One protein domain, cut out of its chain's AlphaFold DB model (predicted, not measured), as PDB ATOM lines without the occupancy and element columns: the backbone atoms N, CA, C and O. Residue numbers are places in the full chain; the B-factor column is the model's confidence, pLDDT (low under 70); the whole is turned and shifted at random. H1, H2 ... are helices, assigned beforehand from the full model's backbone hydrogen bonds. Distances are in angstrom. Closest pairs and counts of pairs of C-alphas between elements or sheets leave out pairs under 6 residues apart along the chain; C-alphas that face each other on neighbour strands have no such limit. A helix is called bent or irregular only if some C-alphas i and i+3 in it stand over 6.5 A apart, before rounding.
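This is residues 151 to 179 and 194 to 226 of the 354 residues of an uncharacterized protein of Puccinia triticina (isolate 1-1 / race 1 (BBBD)) (UniProt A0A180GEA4). Two helices, H1 and H2, cross near their middles as an X, and H3 packs loosely across another side of H2. The unnamed residues 166 to 179 run outward to one end of the longest span. The printed part has 62 residues, all helix in class, in the order H1, H2, H3, with no named strand; it is compact, with radius of gyration of the C-alphas 10.7 A and spans of 35 by 24 by 20 A.

Start at H1, residues 151 to 165: it touches H2, residues 196 to 208, closest at the C-alphas of Ala 158 and Glu 201, 4.9 A apart. They run opposite ways at a steep tilt of 51 degrees. H2, with residues 202 to 206 alone, touches H3, residues 215 to 223; their closest C-alphas, Val 203 and Leu 221, are 6.9 A apart. Their steep tilt of 68 degrees, opposite ways, is only just short of about perpendicular. H1 and H3 are apart. In H1 and H2 every O i to N i+4 pair is within hydrogen-bond range; in H3, 2 of 5 are, beside 5 of 6 O i to N i+3 pairs.

Find C-alpha 151 at (162.664, 230.053, 170.481); H1 runs 21.3 A from there. H2 is 18.8 A long. H3, 14.4 A, ends at C-alpha 223, (173.069, 209.893, 177.813), and is only just irregular: C-alphas 219 and 222 are 6.9 A apart.

The C-alphas farthest apart, Ala 179 and Thr 226, are 35.4 A apart. Residues 180 to 193 are not printed, and the cut spans 23.5 A between C-alphas 179 and 194. The link H2 to H3 is short. Mean pLDDT of the printed part is 71.2; 25 residues are under 70, among them 171 to 179.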
ATOM      1  N   GLY A 151     162.246 230.985 169.431       50.00
ATOM      2  CA  GLY A 151     162.664 230.053 170.481       50.00
ATOM      3  C   GLY A 151     161.493 229.517 171.306       50.00
ATOM      4  O   GLY A 151     161.439 228.317 171.574       50.00
ATOM      5  N   ASP A 152     160.512 230.365 171.611       55.28
ATOM      6  CA  ASP A 152     159.341 229.984 172.408       55.28
ATOM      7  C   ASP A 152     158.389 229.079 171.614       55.28
ATOM      8  O   ASP A 152     157.772 228.179 172.176       55.28
ATOM      9  N   ARG A 153     158.316 229.239 170.282       59.69
ATOM     10  CA  ARG A 153     157.560 228.323 169.404       59.69
ATOM     11  C   ARG A 153     158.177 226.926 169.355       59.69
ATOM     12  O   ARG A 153     157.448 225.943 169.445       59.69
ATOM     13  N   LYS A 154     159.509 226.832 169.246       66.50
ATOM     14  CA  LYS A 154     160.221 225.542 169.278       66.50
ATOM     15  C   LYS A 154     160.041 224.838 170.618       66.50
ATOM     16  O   LYS A 154     159.844 223.631 170.644       66.50
ATOM     17  N   LEU A 155     160.064 225.595 171.713       64.75
ATOM     18  CA  LEU A 155     159.906 225.041 173.052       64.75
ATOM     19  C   LEU A 155     158.471 224.571 173.330       64.75
ATOM     20  O   LEU A 155     158.285 223.506 173.908       64.75
ATOM     21  N   LYS A 156     157.463 225.311 172.849       64.62
ATOM     22  CA  LYS A 156     156.057 224.871 172.870       64.62
ATOM     23  C   LYS A 156     155.866 223.584 172.078       64.62
ATOM     24  O   LYS A 156     155.259 222.653 172.588       64.62
ATOM     25  N   LYS A 157     156.417 223.519 170.862       70.94
ATOM     26  CA  LYS A 157     156.356 222.313 170.035       70.94
ATOM     27  C   LYS A 157     156.996 221.115 170.746       70.94
ATOM     28  O   LYS A 157     156.344 220.095 170.877       70.94
ATOM     29  N   ALA A 158     158.200 221.287 171.292       69.75
ATOM     30  CA  ALA A 158     158.890 220.247 172.056       69.75
ATOM     31  C   ALA A 158     158.069 219.739 173.255       69.75
ATOM     32  O   ALA A 158     158.004 218.539 173.497       69.75
ATOM     33  N   ALA A 159     157.414 220.639 173.997       66.25
ATOM     34  CA  ALA A 159     156.566 220.246 175.120       66.25
ATOM     35  C   ALA A 159     155.330 219.448 174.670       66.25
ATOM     36  O   ALA A 159     154.963 218.482 175.332       66.25
ATOM     37  N   VAL A 160     154.714 219.827 173.544       66.69
ATOM     38  CA  VAL A 160     153.578 219.098 172.952       66.69
ATOM     39  C   VAL A 160     154.014 217.724 172.442       66.69
ATOM     40  O   VAL A 160     153.390 216.729 172.790       66.69
ATOM     41  N   ASP A 161     155.115 217.652 171.691       67.38
ATOM     42  CA  ASP A 161     155.645 216.394 171.154       67.38
ATOM     43  C   ASP A 161     155.967 215.384 172.278       67.38
ATOM     44  O   ASP A 161     155.653 214.197 172.155       67.38
ATOM     45  N   ILE A 162     156.527 215.848 173.405       71.94
ATOM     46  CA  ILE A 162     156.763 215.009 174.591       71.94
ATOM     47  C   ILE A 162     155.444 214.617 175.261       71.94
ATOM     48  O   ILE A 162     155.271 213.448 175.591       71.94
ATOM     49  N   LEU A 163     154.495 215.541 175.431       69.44
ATOM     50  CA  LEU A 163     153.198 215.243 176.048       69.44
ATOM     51  C   LEU A 163     152.414 214.168 175.275       69.44
ATOM     52  O   LEU A 163     151.759 213.328 175.887       69.44
ATOM     53  N   GLU A 164     152.489 214.184 173.944       66.94
ATOM     54  CA  GLU A 164     151.812 213.214 173.079       66.94
ATOM     55  C   GLU A 164     152.465 211.829 173.101       66.94
ATOM     56  O   GLU A 164     151.768 210.815 173.021       66.94
ATOM     57  N   LYS A 165     153.801 211.775 173.159       75.06
ATOM     58  CA  LYS A 165     154.556 210.536 172.914       75.06
ATOM     59  C   LYS A 165     155.116 209.897 174.182       75.06
ATOM     60  O   LYS A 165     155.169 208.671 174.229       75.06
ATOM     61  N   GLN A 166     155.551 210.698 175.156       76.31
ATOM     62  CA  GLN A 166     156.151 210.274 176.432       76.31
ATOM     63  C   GLN A 166     155.788 211.257 177.559       76.31
ATOM     64  O   GLN A 166     156.654 211.981 178.060       76.31
ATOM     65  N   PRO A 167     154.501 211.339 177.942       70.94
ATOM     66  CA  PRO A 167     154.032 212.293 178.938       70.94
ATOM     67  C   PRO A 167     154.843 212.229 180.236       70.94
ATOM     68  O   PRO A 167     155.241 213.271 180.737       70.94
ATOM     69  N   GLU A 168     155.184 211.040 180.736       77.75
ATOM     70  CA  GLU A 168     155.953 210.793 181.968       77.75
ATOM     71  C   GLU A 168     157.306 211.529 182.066       77.75
ATOM     72  O   GLU A 168     157.917 211.610 183.140       77.75
ATOM     73  N   TRP A 169     157.792 212.080 180.955       79.56
ATOM     74  CA  TRP A 169     158.977 212.923 180.910       79.56
ATOM     75  C   TRP A 169     158.748 214.368 181.349       79.56
ATOM     76  O   TRP A 169     159.718 215.074 181.623       79.56
ATOM     77  N   LEU A 170     157.502 214.815 181.470       71.94
ATOM     78  CA  LEU A 170     157.137 216.112 182.031       71.94
ATOM     79  C   LEU A 170     156.841 215.989 183.533       71.94
ATOM     80  O   LEU A 170     156.438 214.938 184.026       71.94
ATOM     81  N   GLU A 171     157.060 217.061 184.292       66.56
ATOM     82  CA  GLU A 171     156.698 217.111 185.715       66.56
ATOM     83  C   GLU A 171     155.178 216.958 185.903       66.56
ATOM     84  O   GLU A 171     154.435 217.669 185.231       66.56
ATOM     85  N   PRO A 172     154.680 216.146 186.861       60.78
ATOM     86  CA  PRO A 172     153.249 215.997 187.168       60.78
ATOM     87  C   PRO A 172     152.495 217.320 187.389       60.78
ATOM     88  O   PRO A 172     151.304 217.429 187.116       60.78
ATOM     89  N   SER A 173     153.191 218.366 187.834       52.88
ATOM     90  CA  SER A 173     152.625 219.714 187.988       52.88
ATOM     91  C   SER A 173     152.285 220.419 186.663       52.88
ATOM     92  O   SER A 173     151.551 221.406 186.678       52.88
ATOM     93  N   VAL A 174     152.764 219.900 185.528       52.31
ATOM     94  CA  VAL A 174     152.371 220.292 184.160       52.31
ATOM     95  C   VAL A 174     151.004 219.684 183.788       52.31
ATOM     96  O   VAL A 174     150.336 220.156 182.871       52.31
ATOM     97  N   PHE A 175     150.528 218.683 184.545       46.09
ATOM     98  CA  PHE A 175     149.339 217.876 184.254       46.09
ATOM     99  C   PHE A 175     148.018 218.257 184.949       46.09
ATOM    100  O   PHE A 175     147.091 217.450 184.840       46.09
ATOM    101  N   PRO A 176     147.789 219.417 185.605       43.22
ATOM    102  CA  PRO A 176     146.454 219.687 186.146       43.22
ATOM    103  C   PRO A 176     145.342 219.771 185.072       43.22
ATOM    104  O   PRO A 176     144.177 219.853 185.434       43.22
ATOM    105  N   MET A 177     145.656 219.668 183.770       36.72
ATOM    106  CA  MET A 177     144.674 219.392 182.700       36.72
ATOM    107  C   MET A 177     144.644 217.940 182.184       36.72
ATOM    108  O   MET A 177     143.693 217.558 181.511       36.72
ATOM    109  N   ALA A 178     145.633 217.108 182.499       36.38
ATOM    110  CA  ALA A 178     145.670 215.703 182.087       36.38
ATOM    111  C   ALA A 178     145.136 214.747 183.167       36.38
ATOM    112  O   ALA A 178     144.718 213.641 182.839       36.38
ATOM    113  N   ALA A 179     145.048 215.187 184.427       32.91
ATOM    114  CA  ALA A 179     144.445 214.413 185.516       32.91
ATOM    115  C   ALA A 179     142.921 214.189 185.368       32.91
ATOM    116  O   ALA A 179     142.378 213.311 186.026       32.91
ATOM    117  N   PRO A 194     162.966 206.001 172.934       73.44
ATOM    118  CA  PRO A 194     162.747 207.377 172.516       73.44
ATOM    119  C   PRO A 194     163.454 207.676 171.194       73.44
ATOM    120  O   PRO A 194     164.634 207.358 171.007       73.44
ATOM    121  N   THR A 195     162.723 208.311 170.276       82.62
ATOM    122  CA  THR A 195     163.271 208.783 168.998       82.62
ATOM    123  C   THR A 195     164.344 209.847 169.234       82.62
ATOM    124  O   THR A 195     164.324 210.541 170.250       82.62
ATOM    125  N   GLN A 196     165.273 210.018 168.287       84.44
ATOM    126  CA  GLN A 196     166.282 211.080 168.394       84.44
ATOM    127  C   GLN A 196     165.636 212.469 168.508       84.44
ATOM    128  O   GLN A 196     166.093 213.291 169.292       84.44
ATOM    129  N   GLN A 197     164.519 212.690 167.810       84.50
ATOM    130  CA  GLN A 197     163.752 213.929 167.900       84.50
ATOM    131  C   GLN A 197     163.263 214.204 169.333       84.50
ATOM    132  O   GLN A 197     163.471 215.301 169.843       84.50
ATOM    133  N   LEU A 198     162.683 213.203 170.007       83.62
ATOM    134  CA  LEU A 198     162.232 213.342 171.398       83.62
ATOM    135  C   LEU A 198     163.399 213.637 172.351       83.62
ATOM    136  O   LEU A 198     163.261 214.437 173.273       83.62
ATOM    137  N   LYS A 199     164.573 213.040 172.112       87.56
ATOM    138  CA  LYS A 199     165.787 213.351 172.884       87.56
ATOM    139  C   LYS A 199     166.215 214.805 172.686       87.56
ATOM    140  O   LYS A 199     166.503 215.492 173.665       87.56
ATOM    141  N   ASP A 200     166.212 215.292 171.447       86.88
ATOM    142  CA  ASP A 200     166.576 216.677 171.127       86.88
ATOM    143  C   ASP A 200     165.600 217.682 171.768       86.88
ATOM    144  O   ASP A 200     166.013 218.730 172.275       86.88
ATOM    145  N   GLU A 201     164.311 217.345 171.807       83.38
ATOM    146  CA  GLU A 201     163.253 218.121 172.461       83.38
ATOM    147  C   GLU A 201     163.432 218.169 173.983       83.38
ATOM    148  O   GLU A 201     163.380 219.252 174.573       83.38
ATOM    149  N   VAL A 202     163.745 217.038 174.620       85.38
ATOM    150  CA  VAL A 202     164.080 216.984 176.051       85.38
ATOM    151  C   VAL A 202     165.312 217.835 176.353       85.38
ATOM    152  O   VAL A 202     165.302 218.633 177.292       85.38
ATOM    153  N   VAL A 203     166.363 217.751 175.533       87.88
ATOM    154  CA  VAL A 203     167.563 218.590 175.683       87.88
ATOM    155  C   VAL A 203     167.226 220.077 175.520       87.88
ATOM    156  O   VAL A 203     167.761 220.914 176.258       87.88
ATOM    157  N   LEU A 204     166.339 220.433 174.586       83.50
ATOM    158  CA  LEU A 204     165.882 221.809 174.386       83.50
ATOM    159  C   LEU A 204     165.140 222.341 175.616       83.50
ATOM    160  O   LEU A 204     165.460 223.440 176.085       83.50
ATOM    161  N   ILE A 205     164.187 221.569 176.146       73.81
ATOM    162  CA  ILE A 205     163.448 221.932 177.359       73.81
ATOM    163  C   ILE A 205     164.416 222.063 178.530       73.81
ATOM    164  O   ILE A 205     164.402 223.082 179.212       73.81
ATOM    165  N   TYR A 206     165.322 221.105 178.719       79.62
ATOM    166  CA  TYR A 206     166.274 221.132 179.823       79.62
ATOM    167  C   TYR A 206     167.179 222.370 179.816       79.62
ATOM    168  O   TYR A 206     167.358 223.021 180.845       79.62
ATOM    169  N   LYS A 207     167.700 222.756 178.643       76.81
ATOM    170  CA  LYS A 207     168.574 223.933 178.489       76.81
ATOM    171  C   LYS A 207     167.902 225.246 178.894       76.81
ATOM    172  O   LYS A 207     168.600 226.205 179.227       76.81
ATOM    173  N   LYS A 208     166.578 225.330 178.780       71.94
ATOM    174  CA  LYS A 208     165.820 226.573 178.961       71.94
ATOM    175  C   LYS A 208     165.016 226.575 180.258       71.94
ATOM    176  O   LYS A 208     165.048 227.565 180.981       71.94
ATOM    177  N   TYR A 209     164.350 225.466 180.554       67.00
ATOM    178  CA  TYR A 209     163.408 225.302 181.655       67.00
ATOM    179  C   TYR A 209     163.458 223.871 182.213       67.00
ATOM    180  O   TYR A 209     162.526 223.086 182.031       67.00
ATOM    181  N   PRO A 210     164.537 223.517 182.924       67.75
ATOM    182  CA  PRO A 210     164.752 222.155 183.411       67.75
ATOM    183  C   PRO A 210     163.666 221.671 184.378       67.75
ATOM    184  O   PRO A 210     163.388 220.478 184.418       67.75
ATOM    185  N   GLY A 211     163.016 222.580 185.110       65.31
ATOM    186  CA  GLY A 211     161.907 222.260 186.015       65.31
ATOM    187  C   GLY A 211     160.615 221.807 185.326       65.31
ATOM    188  O   GLY A 211     159.676 221.455 186.023       65.31
ATOM    189  N   LEU A 212     160.543 221.819 183.989       66.75
ATOM    190  CA  LEU A 212     159.429 221.225 183.242       66.75
ATOM    191  C   LEU A 212     159.551 219.714 183.081       66.75
ATOM    192  O   LEU A 212     158.549 219.043 182.850       66.75
ATOM    193  N   LEU A 213     160.773 219.194 183.147       70.19
ATOM    194  CA  LEU A 213     161.041 217.782 182.951       70.19
ATOM    195  C   LEU A 213     160.940 217.048 184.276       70.19
ATOM    196  O   LEU A 213     161.484 217.505 185.288       70.19
ATOM    197  N   SER A 214     160.330 215.870 184.247       75.56
ATOM    198  CA  SER A 214     160.324 214.972 185.389       75.56
ATOM    199  C   SER A 214     161.754 214.665 185.829       75.56
ATOM    200  O   SER A 214     162.712 214.717 185.047       75.56
ATOM    201  N   GLN A 215     161.925 214.323 187.104       75.69
ATOM    202  CA  GLN A 215     163.234 213.899 187.600       75.69
ATOM    203  C   GLN A 215     163.812 212.736 186.785       75.69
ATOM    204  O   GLN A 215     165.020 212.685 186.590       75.69
ATOM    205  N   ASN A 216     162.977 211.823 186.286       79.88
ATOM    206  CA  ASN A 216     163.439 210.680 185.500       79.88
ATOM    207  C   ASN A 216     163.952 211.106 184.120       79.88
ATOM    208  O   ASN A 216     165.075 210.750 183.776       79.88
ATOM    209  N   ALA A 217     163.229 211.969 183.401       82.56
ATOM    210  CA  ALA A 217     163.729 212.531 182.142       82.56
ATOM    211  C   ALA A 217     165.030 213.322 182.343       82.56
ATOM    212  O   ALA A 217     165.956 213.235 181.537       82.56
ATOM    213  N   ARG A 218     165.149 214.045 183.466       81.06
ATOM    214  CA  ARG A 218     166.388 214.753 183.810       81.06
ATOM    215  C   ARG A 218     167.565 213.812 184.061       81.06
ATOM    216  O   ARG A 218     168.696 214.162 183.733       81.06
ATOM    217  N   LYS A 219     167.317 212.624 184.619       81.25
ATOM    218  CA  LYS A 219     168.361 211.623 184.873       81.25
ATOM    219  C   LYS A 219     168.954 211.056 183.587       81.25
ATOM    220  O   LYS A 219     170.136 210.726 183.574       81.25
ATOM    221  N   GLU A 220     168.150 210.960 182.532       82.31
ATOM    222  CA  GLU A 220     168.551 210.372 181.251       82.31
ATOM    223  C   GLU A 220     169.344 211.332 180.351       82.31
ATOM    224  O   GLU A 220     170.008 210.901 179.410       82.31
ATOM    225  N   LEU A 221     169.341 212.633 180.658       83.75
ATOM    226  CA  LEU A 221     170.007 213.663 179.854       83.75
ATOM    227  C   LEU A 221     171.508 213.452 179.671       83.75
ATOM    228  O   LEU A 221     172.041 213.837 178.632       83.75
ATOM    229  N   GLU A 222     172.190 212.855 180.651       80.12
ATOM    230  CA  GLU A 222     173.625 212.566 180.545       80.12
ATOM    231  C   GLU A 222     173.946 211.583 179.408       80.12
ATOM    232  O   GLU A 222     175.071 211.573 178.916       80.12
ATOM    233  N   PHE A 223     172.953 210.812 178.947       83.56
ATOM    234  CA  PHE A 223     173.069 209.893 177.813       83.56
ATOM    235  C   PHE A 223     172.648 210.524 176.476       83.56
ATOM    236  O   PHE A 223     172.869 209.932 175.421       83.56
ATOM    237  N   TYR A 224     172.032 211.711 176.499       84.38
ATOM    238  CA  TYR A 224     171.539 212.410 175.303       84.38
ATOM    239  C   TYR A 224     172.494 213.484 174.786       84.38
ATOM    240  O   TYR A 224     172.284 214.017 173.699       84.38
ATOM    241  N   MET A 225     173.547 213.805 175.536       85.25
ATOM    242  CA  MET A 225     174.547 214.791 175.140       85.25
ATOM    243  C   MET A 225     175.959 214.325 175.478       85.25
ATOM    244  O   MET A 225     176.158 213.390 176.252       85.25
ATOM    245  N   THR A 226     176.959 214.985 174.903       85.88
ATOM    246  CA  THR A 226     178.353 214.672 175.228       85.88
ATOM    247  C   THR A 226     178.681 215.066 176.673       85.88
ATOM    248  O   THR A 226     178.098 215.997 177.236       85.88
TER     249      THR A 226